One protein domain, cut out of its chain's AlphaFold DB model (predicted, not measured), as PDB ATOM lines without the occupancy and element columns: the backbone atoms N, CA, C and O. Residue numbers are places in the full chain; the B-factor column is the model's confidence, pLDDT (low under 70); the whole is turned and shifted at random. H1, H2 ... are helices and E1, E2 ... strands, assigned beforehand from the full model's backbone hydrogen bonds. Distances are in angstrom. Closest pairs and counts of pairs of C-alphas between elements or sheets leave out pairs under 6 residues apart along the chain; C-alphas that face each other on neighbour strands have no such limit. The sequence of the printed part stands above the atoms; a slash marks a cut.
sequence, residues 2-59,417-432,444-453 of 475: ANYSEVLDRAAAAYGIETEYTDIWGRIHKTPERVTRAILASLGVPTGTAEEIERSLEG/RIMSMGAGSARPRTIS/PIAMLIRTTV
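What this domain is: This is residues 2 to 59, 417 to 432 and 444 to 453 of the 475 residues of a protein of Acidobacteria bacterium (UniProt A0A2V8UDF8). A narrow hairpin of two short strands, E1 and E2, makes one end of a small body of three helices, in which H1 packs on both H2 and H3 and H3 lies at the end away from the hairpin. Two pieces with no named element complete it: residues 417 to 432 run along one side, from the helix end towards the hairpin's turn, and residues 444 to 453 run crosswise to them. The printed part has 84 residues, with three named helices and two named strands in the order H1, E1, E2, H2, H3; the sheet, in the order E1 - E2, is antiparallel. The class is mostly helix, though under half of the residues are in named elements. The whole is compact, with a radius of gyration of the C-alphas of 13.6 A and spans of 43 by 32 by 27 A.

How they stand to each other: E1, residues 20 to 22, and E2, residues 28 to 30, form a hairpin, antiparallel at 160 degrees between their directions. C-alphas 20 and 30 face each other at 4.3 A. N 21 and O 29 are within hydrogen-bond range at 2.9 A, as are N 29 and O 21 at 2.8 A. A tight link of 2 residues leads from E2 to H2, residues 33 to 42. H2 touches H1, residues 4 to 14, the closest C-alphas being those of Thr 36 and Ala 12, 6.8 A apart. These two helices run the same way at a steep tilt of 49 degrees. H1 also touches H3, residues 50 to 59, the closest C-alphas being those of Tyr 4 and Ala 50, 5.1 A apart. H1 and H3 run the same way at a shallow tilt of 25 degrees. H2 and H3 are apart, and so are E1 and H3. In H1, H2 and H3 every O i to N i+4 pair is within hydrogen-bond range.

Where its parts are: E1 is 7.1 A long from first to last C-alpha and begins at C-alpha 20, (25.164, 8.656, -11.659); E2 is 6.7 A long. H1 measures 15.2 A and begins at C-alpha 4, (35.507, 23.289, -13.891). H2 and H3 each measure 14.1 A, and H3 ends at C-alpha 59, (24.469, 33.098, -3.638).

The domain as a whole: The two C-alphas farthest apart are those of Gly 59 and Ser 432, at 43.7 A. Residues 60 to 416 are not printed, and C-alphas 59 and 417 are 20.7 A apart across this cut. Residues 433 to 443 are not printed either, with 18.6 A between C-alphas 432 and 444. The link from H2 to H3, 7 residues, is short but not tight, and the other links between named elements are tight. The mean pLDDT of the printed part is 74.4; residue 2, residues 417 to 432 and residues 444 to 453 are under 70.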
ATOM      1  N   ALA A   2      39.911  26.280  -9.198       60.72
ATOM      2  CA  ALA A   2      39.181  25.018  -9.103       60.72
ATOM      3  C   ALA A   2      38.913  24.471 -10.513       60.72
ATOM      4  O   ALA A   2      38.610  25.239 -11.428       60.72
ATOM      5  N   ASN A   3      39.064  23.162 -10.700       87.31
ATOM      6  CA  ASN A   3      38.772  22.518 -11.973       87.31
ATOM      7  C   ASN A   3      37.269  22.666 -12.273       87.31
ATOM      8  O   ASN A   3      36.437  22.389 -11.409       87.31
ATOM      9  N   TYR A   4      36.907  23.086 -13.488       91.06
ATOM     10  CA  TYR A   4      35.507  23.289 -13.891       91.06
ATOM     11  C   TYR A   4      34.630  22.062 -13.594       91.06
ATOM     12  O   TYR A   4      33.507  22.203 -13.115       91.06
ATOM     13  N   SER A   5      35.171  20.861 -13.825       89.06
ATOM     14  CA  SER A   5      34.486  19.587 -13.568       89.06
ATOM     15  C   SER A   5      34.146  19.397 -12.080       89.06
ATOM     16  O   SER A   5      33.017  19.066 -11.727       89.06
ATOM     17  N   GLU A   6      35.076  19.728 -11.178       91.44
ATOM     18  CA  GLU A   6      34.865  19.626  -9.725       91.44
ATOM     19  C   GLU A   6      33.816  20.628  -9.227       91.44
ATOM     20  O   GLU A   6      32.984  20.311  -8.372       91.44
ATOM     21  N   VAL A   7      33.834  21.848  -9.773       93.88
ATOM     22  CA  VAL A   7      32.835  22.880  -9.465       93.88
ATOM     23  C   VAL A   7      31.451  22.449  -9.958       93.88
ATOM     24  O   VAL A   7      30.453  22.639  -9.257       93.88
ATOM     25  N   LEU A   8      31.382  21.817 -11.130       94.06
ATOM     26  CA  LEU A   8      30.147  21.292 -11.702       94.06
ATOM     27  C   LEU A   8      29.550  20.164 -10.846       94.06
ATOM     28  O   LEU A   8      28.345  20.176 -10.592       94.06
ATOM     29  N   ASP A   9      30.370  19.235 -10.354       92.88
ATOM     30  CA  ASP A   9      29.928  18.146  -9.474       92.88
ATOM     31  C   ASP A   9      29.445  18.665  -8.114       92.88
ATOM     32  O   ASP A   9      28.395  18.249  -7.610       92.88
ATOM     33  N   ARG A  10      30.152  19.647  -7.536       93.88
ATOM     34  CA  ARG A  10      29.699  20.348  -6.323       93.88
ATOM     35  C   ARG A  10      28.356  21.038  -6.543       93.88
ATOM     36  O   ARG A  10      27.485  20.973  -5.672       93.88
ATOM     37  N   ALA A  11      28.163  21.669  -7.700       94.44
ATOM     38  CA  ALA A  11      26.888  22.278  -8.046       94.44
ATOM     39  C   ALA A  11      25.782  21.240  -8.231       94.44
ATOM     40  O   ALA A  11      24.693  21.419  -7.690       94.44
ATOM     41  N   ALA A  12      26.057  20.127  -8.908       94.31
ATOM     42  CA  ALA A  12      25.106  19.030  -9.033       94.31
ATOM     43  C   ALA A  12      24.630  18.550  -7.653       94.31
ATOM     44  O   ALA A  12      23.426  18.536  -7.387       94.31
ATOM     45  N   ALA A  13      25.561  18.293  -6.730       93.25
ATOM     46  CA  ALA A  13      25.244  17.892  -5.363       93.25
ATOM     47  C   ALA A  13      24.414  18.950  -4.606       93.25
ATOM     48  O   ALA A  13      23.408  18.616  -3.978       93.25
ATOM     49  N   ALA A  14      24.773  20.236  -4.702       91.44
ATOM     50  CA  ALA A  14      24.066  21.330  -4.024       91.44
ATOM     51  C   ALA A  14      22.627  21.564  -4.537       91.44
ATOM     52  O   ALA A  14      21.781  22.119  -3.820       91.44
ATOM     53  N   TYR A  15      22.348  21.146  -5.773       92.12
ATOM     54  CA  TYR A  15      21.026  21.188  -6.400       92.12
ATOM     55  C   TYR A  15      20.301  19.830  -6.375       92.12
ATOM     56  O   TYR A  15      19.178  19.737  -6.869       92.12
ATOM     57  N   GLY A  16      20.890  18.796  -5.759       92.75
ATOM     58  CA  GLY A  16      20.287  17.465  -5.635       92.75
ATOM     59  C   GLY A  16      20.195  16.700  -6.959       92.75
ATOM     60  O   GLY A  16      19.274  15.901  -7.132       92.75
ATOM     61  N   ILE A  17      21.105  16.981  -7.894       93.06
ATOM     62  CA  ILE A  17      21.235  16.301  -9.184       93.06
ATOM     63  C   ILE A  17      22.161  15.101  -8.993       93.06
ATOM     64  O   ILE A  17      23.336  15.262  -8.667       93.06
ATOM     65  N   GLU A  18      21.633  13.902  -9.220       90.94
ATOM     66  CA  GLU A  18      22.427  12.673  -9.182       90.94
ATOM     67  C   GLU A  18      23.337  12.599 -10.426       90.94
ATOM     68  O   GLU A  18      22.875  12.633 -11.573       90.94
ATOM     69  N   THR A  19      24.651  12.514 -10.209       90.81
ATOM     70  CA  THR A  19      25.660  12.439 -11.281       90.81
ATOM     71  C   THR A  19      25.865  11.019 -11.807       90.81
ATOM     72  O   THR A  19      26.548  10.817 -12.811       90.81
ATOM     73  N   GLU A  20      25.221  10.033 -11.191       93.00
ATOM     74  CA  GLU A  20      25.164   8.656 -11.659       93.00
ATOM     75  C   GLU A  20      23.848   7.988 -11.254       93.00
ATOM     76  O   GLU A  20      23.191   8.387 -10.295       93.00
ATOM     77  N   TYR A  21      23.442   6.960 -11.994       92.06
ATOM     78  CA  TYR A  21      22.302   6.128 -11.620       92.06
ATOM     79  C   TYR A  21      22.520   4.676 -12.034       92.06
ATOM     80  O   TYR A  21      23.219   4.382 -13.003       92.06
ATOM     81  N   THR A  22      21.888   3.761 -11.303       93.25
ATOM     82  CA  THR A  22      21.822   2.345 -11.679       93.25
ATOM     83  C   THR A  22      20.537   2.105 -12.457       93.25
ATOM     84  O   THR A  22      19.453   2.463 -11.993       93.25
ATOM     85  N   ASP A  23      20.645   1.552 -13.661       91.38
ATOM     86  CA  ASP A  23      19.479   1.195 -14.462       91.38
ATOM     87  C   ASP A  23      18.810  -0.102 -13.971       91.38
ATOM     88  O   ASP A  23      19.267  -0.766 -13.039       91.38
ATOM     89  N   ILE A  24      17.704  -0.484 -14.609       89.12
ATOM     90  CA  ILE A  24      16.956  -1.692 -14.234       89.12
ATOM     91  C   ILE A  24      17.706  -3.005 -14.522       89.12
ATOM     92  O   ILE A  24      17.253  -4.061 -14.093       89.12
ATOM     93  N   TRP A  25      18.822  -2.954 -15.257       91.69
ATOM     94  CA  TRP A  25      19.707  -4.090 -15.514       91.69
ATOM     95  C   TRP A  25      20.887  -4.127 -14.532       91.69
ATOM     96  O   TRP A  25      21.794  -4.941 -14.694       91.69
ATOM     97  N   GLY A  26      20.900  -3.251 -13.520       91.06
ATOM     98  CA  GLY A  26      21.985  -3.157 -12.548       91.06
ATOM     99  C   GLY A  26      23.236  -2.462 -13.087       91.06
ATOM    100  O   GLY A  26      24.268  -2.459 -12.418       91.06
ATOM    101  N   ARG A  27      23.182  -1.864 -14.284       94.06
ATOM    102  CA  ARG A  27      24.322  -1.156 -14.868       94.06
ATOM    103  C   ARG A  27      24.355   0.282 -14.367       94.06
ATOM    104  O   ARG A  27      23.360   1.001 -14.434       94.06
ATOM    105  N   ILE A  28      25.532   0.709 -13.923       94.62
ATOM    106  CA  ILE A  28      25.782   2.089 -13.504       94.62
ATOM    107  C   ILE A  28      26.046   2.953 -14.740       94.62
ATOM    108  O   ILE A  28      26.881   2.624 -15.586       94.62
ATOM    109  N   HIS A  29      25.339   4.074 -14.828       92.50
ATOM    110  CA  HIS A  29      25.509   5.104 -15.846       92.50
ATOM    111  C   HIS A  29      25.956   6.393 -15.180       92.50
ATOM    112  O   HIS A  29      25.260   6.903 -14.306       92.50
ATOM    113  N   LYS A  30      27.083   6.942 -15.635       93.19
ATOM    114  CA  LYS A  30      27.521   8.286 -15.252       93.19
ATOM    115  C   LYS A  30      26.883   9.325 -16.163       93.19
ATOM    116  O   LYS A  30      26.807   9.135 -17.380       93.19
ATOM    117  N   THR A  31      26.439  10.425 -15.575       91.12
ATOM    118  CA  THR A  31      25.847  11.557 -16.281       91.12
ATOM    119  C   THR A  31      26.962  12.358 -16.959       91.12
ATOM    120  O   THR A  31      27.845  12.865 -16.273       91.12
ATOM    121  N   PRO A  32      26.964  12.498 -18.300       92.31
ATOM    122  CA  PRO A  32      27.961  13.322 -18.980       92.31
ATOM    123  C   PRO A  32      27.854  14.790 -18.550       92.31
ATOM    124  O   PRO A  32      26.738  15.301 -18.444       92.31
ATOM    125  N   GLU A  33      28.976  15.503 -18.426       92.38
ATOM    126  CA  GLU A  33      29.007  16.907 -17.968       92.38
ATOM    127  C   GLU A  33      28.032  17.818 -18.726       92.38
ATOM    128  O   GLU A  33      27.319  18.620 -18.125       92.38
ATOM    129  N   ARG A  34      27.923  17.652 -20.053       93.50
ATOM    130  CA  ARG A  34      26.975  18.415 -20.888       93.50
ATOM    131  C   ARG A  34      25.523  18.304 -20.409       93.50
ATOM    132  O   ARG A  34      24.745  19.232 -20.594       93.50
ATOM    133  N   VAL A  35      25.147  17.156 -19.842       92.38
ATOM    134  CA  VAL A  35      23.802  16.898 -19.321       92.38
ATOM    135  C   VAL A  35      23.646  17.576 -17.968       92.38
ATOM    136  O   VAL A  35      22.675  18.303 -17.785       92.38
ATOM    137  N   THR A  36      24.620  17.432 -17.068       93.12
ATOM    138  CA  THR A  36      24.638  18.130 -15.772       93.12
ATOM    139  C   THR A  36      24.522  19.644 -15.951       93.12
ATOM    140  O   THR A  36      23.674  20.275 -15.321       93.12
ATOM    141  N   ARG A  37      25.287  20.222 -16.890       94.06
ATOM    142  CA  ARG A  37      25.206  21.645 -17.257       94.06
ATOM    143  C   ARG A  37      23.817  22.040 -17.741       94.06
ATOM    144  O   ARG A  37      23.272  23.035 -17.282       94.06
ATOM    145  N   ALA A  38      23.225  21.255 -18.642       92.44
ATOM    146  CA  ALA A  38      21.894  21.537 -19.170       92.44
ATOM    147  C   ALA A  38      20.805  21.460 -18.085       92.44
ATOM    148  O   ALA A  38      19.895  22.286 -18.075       92.44
ATOM    149  N   ILE A  39      20.913  20.508 -17.149       92.50
ATOM    150  CA  ILE A  39      20.001  20.403 -16.002       92.50
ATOM    151  C   ILE A  39      20.160  21.629 -15.096       92.50
ATOM    152  O   ILE A  39      19.166  22.279 -14.786       92.50
ATOM    153  N   LEU A  40      21.387  21.996 -14.728       92.44
ATOM    154  CA  LEU A  40      21.665  23.187 -13.918       92.44
ATOM    155  C   LEU A  40      21.158  24.474 -14.593       92.44
ATOM    156  O   LEU A  40      20.446  25.255 -13.965       92.44
ATOM    157  N   ALA A  41      21.415  24.650 -15.890       92.62
ATOM    158  CA  ALA A  41      20.897  25.775 -16.667       92.62
ATOM    159  C   ALA A  41      19.360  25.815 -16.675       92.62
ATOM    160  O   ALA A  41      18.765  26.877 -16.508       92.62
ATOM    161  N   SER A  42      18.700  24.656 -16.780       91.00
ATOM    162  CA  SER A  42      17.234  24.561 -16.696       91.00
ATOM    163  C   SER A  42      16.664  24.912 -15.314       91.00
ATOM    164  O   SER A  42      15.475  25.213 -15.202       91.00
ATOM    165  N   LEU A  43      17.497  24.875 -14.271       90.12
ATOM    166  CA  LEU A  43      17.182  25.314 -12.909       90.12
ATOM    167  C   LEU A  43      17.545  26.792 -12.670       90.12
ATOM    168  O   LEU A  43      17.432  27.268 -11.543       90.12
ATOM    169  N   GLY A  44      17.979  27.511 -13.712       90.50
ATOM    170  CA  GLY A  44      18.360  28.921 -13.641       90.50
ATOM    171  C   GLY A  44      19.800  29.170 -13.190       90.50
ATOM    172  O   GLY A  44      20.113  30.288 -12.797       90.50
ATOM    173  N   VAL A  45      20.674  28.157 -13.226       92.56
ATOM    174  CA  VAL A  45      22.091  28.290 -12.853       92.56
ATOM    175  C   VAL A  45      22.937  28.565 -14.101       92.56
ATOM    176  O   VAL A  45      23.000  27.702 -14.983       92.56
ATOM    177  N   PRO A  46      23.618  29.719 -14.205       93.50
ATOM    178  CA  PRO A  46      24.601  29.954 -15.259       93.50
ATOM    179  C   PRO A  46      25.743  28.928 -15.176       93.50
ATOM    180  O   PRO A  46      26.291  28.670 -14.107       93.50
ATOM    181  N   THR A  47      26.061  28.290 -16.305       93.12
ATOM    182  CA  THR A  47      27.061  27.205 -16.404       93.12
ATOM    183  C   THR A  47      28.067  27.452 -17.533       93.12
ATOM    184  O   THR A  47      28.633  26.507 -18.095       93.12
ATOM    185  N   GLY A  48      28.269  28.711 -17.922       91.44
ATOM    186  CA  GLY A  48      29.248  29.119 -18.926       91.44
ATOM    187  C   GLY A  48      30.678  28.963 -18.419       91.44
ATOM    188  O   GLY A  48      31.500  28.385 -19.128       91.44
ATOM    189  N   THR A  49      30.949  29.378 -17.176       94.00
ATOM    190  CA  THR A  49      32.282  29.297 -16.545       94.00
ATOM    191  C   THR A  49      32.241  28.721 -15.123       94.00
ATOM    192  O   THR A  49      31.169  28.538 -14.545       94.00
ATOM    193  N   ALA A  50      33.406  28.398 -14.549       93.94
ATOM    194  CA  ALA A  50      33.495  27.902 -13.172       93.94
ATOM    195  C   ALA A  50      33.107  28.998 -12.162       93.94
ATOM    196  O   ALA A  50      32.422  28.735 -11.177       93.94
ATOM    197  N   GLU A  51      33.481  30.244 -12.446       93.75
ATOM    198  CA  GLU A  51      33.216  31.420 -11.615       93.75
ATOM    199  C   GLU A  51      31.717  31.737 -11.541       93.75
ATOM    200  O   GLU A  51      31.213  32.139 -10.493       93.75
ATOM    201  N   GLU A  52      30.990  31.544 -12.643       94.69
ATOM    202  CA  GLU A  52      29.530  31.662 -12.680       94.69
ATOM    203  C   GLU A  52      28.843  30.641 -11.762       94.69
ATOM    204  O   GLU A  52      27.902  30.977 -11.032       94.69
ATOM    205  N   ILE A  53      29.336  29.400 -11.771       94.94
ATOM    206  CA  ILE A  53      28.796  28.322 -10.943       94.94
ATOM    207  C   ILE A  53      29.115  28.578  -9.467       94.94
ATOM    208  O   ILE A  53      28.206  28.507  -8.640       94.94
ATOM    209  N   GLU A  54      30.358  28.933  -9.126       94.38
ATOM    210  CA  GLU A  54      30.745  29.264  -7.743       94.38
ATOM    211  C   GLU A  54      29.917  30.427  -7.193       94.38
ATOM    212  O   GLU A  54      29.355  30.322  -6.103       94.38
ATOM    213  N   ARG A  55      29.729  31.495  -7.980       94.00
ATOM    214  CA  ARG A  55      28.873  32.627  -7.595       94.00
ATOM    215  C   ARG A  55      27.432  32.192  -7.334       94.00
ATOM    216  O   ARG A  55      26.790  32.677  -6.402       94.00
ATOM    217  N   SER A  56      26.919  31.257  -8.131       94.19
ATOM    218  CA  SER A  56      25.575  30.699  -7.949       94.19
ATOM    219  C   SER A  56      25.473  29.821  -6.699       94.19
ATOM    220  O   SER A  56      24.439  29.824  -6.026       94.19
ATOM    221  N   LEU A  57      26.528  29.071  -6.367       93.56
ATOM    222  CA  LEU A  57      26.596  28.259  -5.150       93.56
ATOM    223  C   LEU A  57      26.669  29.130  -3.898       93.56
ATOM    224  O   LEU A  57      25.901  28.907  -2.960       93.56
ATOM    225  N   GLU A  58      27.535  30.139  -3.906       93.69
ATOM    226  CA  GLU A  58      27.665  31.105  -2.820       93.69
ATOM    227  C   GLU A  58      26.361  31.885  -2.618       93.69
ATOM    228  O   GLU A  58      25.842  31.933  -1.503       93.69
ATOM    229  N   GLY A  59      25.754  32.397  -3.696       93.50
ATOM    230  CA  GLY A  59      24.469  33.098  -3.638       93.50
ATOM    231  C   GLY A  59      23.335  32.228  -3.087       93.50
ATOM    232  O   GLY A  59      22.548  32.680  -2.252       93.50
ATOM    233  N   ARG A 417       5.535  29.182 -14.052       44.66
ATOM    234  CA  ARG A 417       6.214  29.729 -12.843       44.66
ATOM    235  C   ARG A 417       6.797  28.704 -11.867       44.66
ATOM    236  O   ARG A 417       7.718  29.047 -11.134       44.66
ATOM    237  N   ILE A 418       6.263  27.482 -11.820       40.75
ATOM    238  CA  ILE A 418       6.633  26.466 -10.809       40.75
ATOM    239  C   ILE A 418       7.367  25.269 -11.448       40.75
ATOM    240  O   ILE A 418       7.969  24.461 -10.744       40.75
ATOM    241  N   MET A 419       7.369  25.158 -12.782       42.78
ATOM    242  CA  MET A 419       8.003  24.050 -13.503       42.78
ATOM    243  C   MET A 419       9.270  24.498 -14.237       42.78
ATOM    244  O   MET A 419       9.334  25.592 -14.790       42.78
ATOM    245  N   SER A 420      10.278  23.622 -14.290       39.97
ATOM    246  CA  SER A 420      11.429  23.823 -15.173       39.97
ATOM    247  C   SER A 420      11.055  23.436 -16.603       39.97
ATOM    248  O   SER A 420      10.936  22.258 -16.941       39.97
ATOM    249  N   MET A 421      10.907  24.440 -17.465       47.09
ATOM    250  CA  MET A 421      10.587  24.254 -18.885       47.09
ATOM    251  C   MET A 421      11.770  23.722 -19.712       47.09
ATOM    252  O   MET A 421      11.585  23.317 -20.858       47.09
ATOM    253  N   GLY A 422      12.983  23.676 -19.146       36.72
ATOM    254  CA  GLY A 422      14.190  23.164 -19.810       36.72
ATOM    255  C   GLY A 422      14.402  21.648 -19.672       36.72
ATOM    256  O   GLY A 422      15.026  21.049 -20.549       36.72
ATOM    257  N   ALA A 423      13.787  20.992 -18.677       37.19
ATOM    258  CA  ALA A 423      13.880  19.543 -18.430       37.19
ATOM    259  C   ALA A 423      12.564  18.790 -18.731       37.19
ATOM    260  O   ALA A 423      11.490  19.395 -18.742       37.19
ATOM    261  N   GLY A 424      12.635  17.497 -19.065       36.12
ATOM    262  CA  GLY A 424      11.463  16.664 -19.366       36.12
ATOM    263  C   GLY A 424      11.418  15.443 -18.451       36.12
ATOM    264  O   GLY A 424      12.438  14.796 -18.234       36.12
ATOM    265  N   SER A 425      10.248  15.105 -17.912       38.06
ATOM    266  CA  SER A 425      10.110  13.882 -17.115       38.06
ATOM    267  C   SER A 425      10.049  12.665 -18.037       38.06
ATOM    268  O   SER A 425       9.193  12.577 -18.916       38.06
ATOM    269  N   ALA A 426      10.976  11.728 -17.858       47.78
ATOM    270  CA  ALA A 426      11.032  10.480 -18.606       47.78
ATOM    271  C   ALA A 426      11.681   9.385 -17.754       47.78
ATOM    272  O   ALA A 426      12.469   9.667 -16.851       47.78
ATOM    273  N   ARG A 427      11.370   8.121 -18.060       32.78
ATOM    274  CA  ARG A 427      12.053   6.973 -17.449       32.78
ATOM    275  C   ARG A 427      13.340   6.641 -18.221       32.78
ATOM    276  O   ARG A 427      13.339   6.757 -19.450       32.78
ATOM    277  N   PRO A 428      14.405   6.181 -17.538       36.72
ATOM    278  CA  PRO A 428      15.553   5.544 -18.184       36.72
ATOM    279  C   PRO A 428      15.134   4.347 -19.053       36.72
ATOM    280  O   PRO A 428      13.993   3.883 -18.983       36.72
ATOM    281  N   ARG A 429      16.052   3.835 -19.885       37.47
ATOM    282  CA  ARG A 429      15.792   2.675 -20.759       37.47
ATOM    283  C   ARG A 429      15.217   1.500 -19.956       37.47
ATOM    284  O   ARG A 429      15.631   1.259 -18.827       37.47
ATOM    285  N   THR A 430      14.263   0.781 -20.551       32.66
ATOM    286  CA  THR A 430      13.578  -0.361 -19.921       32.66
ATOM    287  C   THR A 430      13.572  -1.599 -20.823       32.66
ATOM    288  O   THR A 430      13.788  -1.481 -22.029       32.66
ATOM    289  N   ILE A 431      13.295  -2.776 -20.243       39.19
ATOM    290  CA  ILE A 431      13.290  -4.098 -20.903       39.19
ATOM    291  C   ILE A 431      12.401  -4.122 -22.158       39.19
ATOM    292  O   ILE A 431      12.759  -4.763 -23.138       39.19
ATOM    293  N   SER A 432      11.293  -3.374 -22.178       31.53
ATOM    294  CA  SER A 432      10.349  -3.326 -23.304       31.53
ATOM    295  C   SER A 432      10.618  -2.219 -24.340       31.53
ATOM    296  O   SER A 432       9.913  -2.143 -25.343       31.53
ATOM    297  N   PRO A 444      14.471  14.438 -24.777       29.06
ATOM    298  CA  PRO A 444      14.181  14.830 -23.403       29.06
ATOM    299  C   PRO A 444      15.348  14.441 -22.485       29.06
ATOM    300  O   PRO A 444      15.842  13.312 -22.523       29.06
ATOM    301  N   ILE A 445      15.802  15.394 -21.671       35.16
ATOM    302  CA  ILE A 445      16.777  15.176 -20.598       35.16
ATOM    303  C   ILE A 445      16.011  14.601 -19.408       35.16
ATOM    304  O   ILE A 445      15.187  15.307 -18.830       35.16
ATOM    305  N   ALA A 446      16.262  13.334 -19.069       30.50
ATOM    306  CA  ALA A 446      15.686  12.692 -17.890       30.50
ATOM    307  C   ALA A 446      16.305  13.283 -16.614       30.50
ATOM    308  O   ALA A 446      17.524  13.433 -16.527       30.50
ATOM    309  N   MET A 447      15.464  13.612 -15.635       33.38
ATOM    310  CA  MET A 447      15.857  14.284 -14.399       33.38
ATOM    311  C   MET A 447      15.506  13.401 -13.197       33.38
ATOM    312  O   MET A 447      14.349  13.024 -13.019       33.38
ATOM    313  N   LEU A 448      16.497  13.080 -12.367       31.80
ATOM    314  CA  LEU A 448      16.310  12.542 -11.021       31.80
ATOM    315  C   LEU A 448      16.756  13.636 -10.048       31.80
ATOM    316  O   LEU A 448      17.948  13.894  -9.912       31.80
ATOM    317  N   ILE A 449      15.789  14.320  -9.430       28.53
ATOM    318  CA  ILE A 449      16.045  15.290  -8.359       28.53
ATOM    319  C   ILE A 449      15.793  14.590  -7.032       28.53
ATOM    320  O   ILE A 449      14.687  14.101  -6.783       28.53
ATOM    321  N   ARG A 450      16.784  14.594  -6.145       27.08
ATOM    322  CA  ARG A 450      16.590  14.159  -4.765       27.08
ATOM    323  C   ARG A 450      16.026  15.315  -3.944       27.08
ATOM    324  O   ARG A 450      16.694  16.318  -3.718       27.08
ATOM    325  N   THR A 451      14.792  15.186  -3.461       23.84
ATOM    326  CA  THR A 451      14.238  16.117  -2.470       23.84
ATOM    327  C   THR A 451      14.862  15.806  -1.108       23.84
ATOM    328  O   THR A 451      14.537  14.804  -0.471       23.84
ATOM    329  N   THR A 452      15.792  16.642  -0.645       24.28
ATOM    330  CA  THR A 452      16.288  16.585   0.736       24.28
ATOM    331  C   THR A 452      15.192  17.040   1.692       24.28
ATOM    332  O   THR A 452      14.972  18.232   1.883       24.28
ATOM    333  N   VAL A 453      14.516  16.077   2.315       23.11
ATOM    334  CA  VAL A 453      13.819  16.291   3.584       23.11
ATOM    335  C   VAL A 453      14.895  16.344   4.663       23.11
ATOM    336  O   VAL A 453      15.620  15.368   4.860       23.11
TER     337      VAL A 453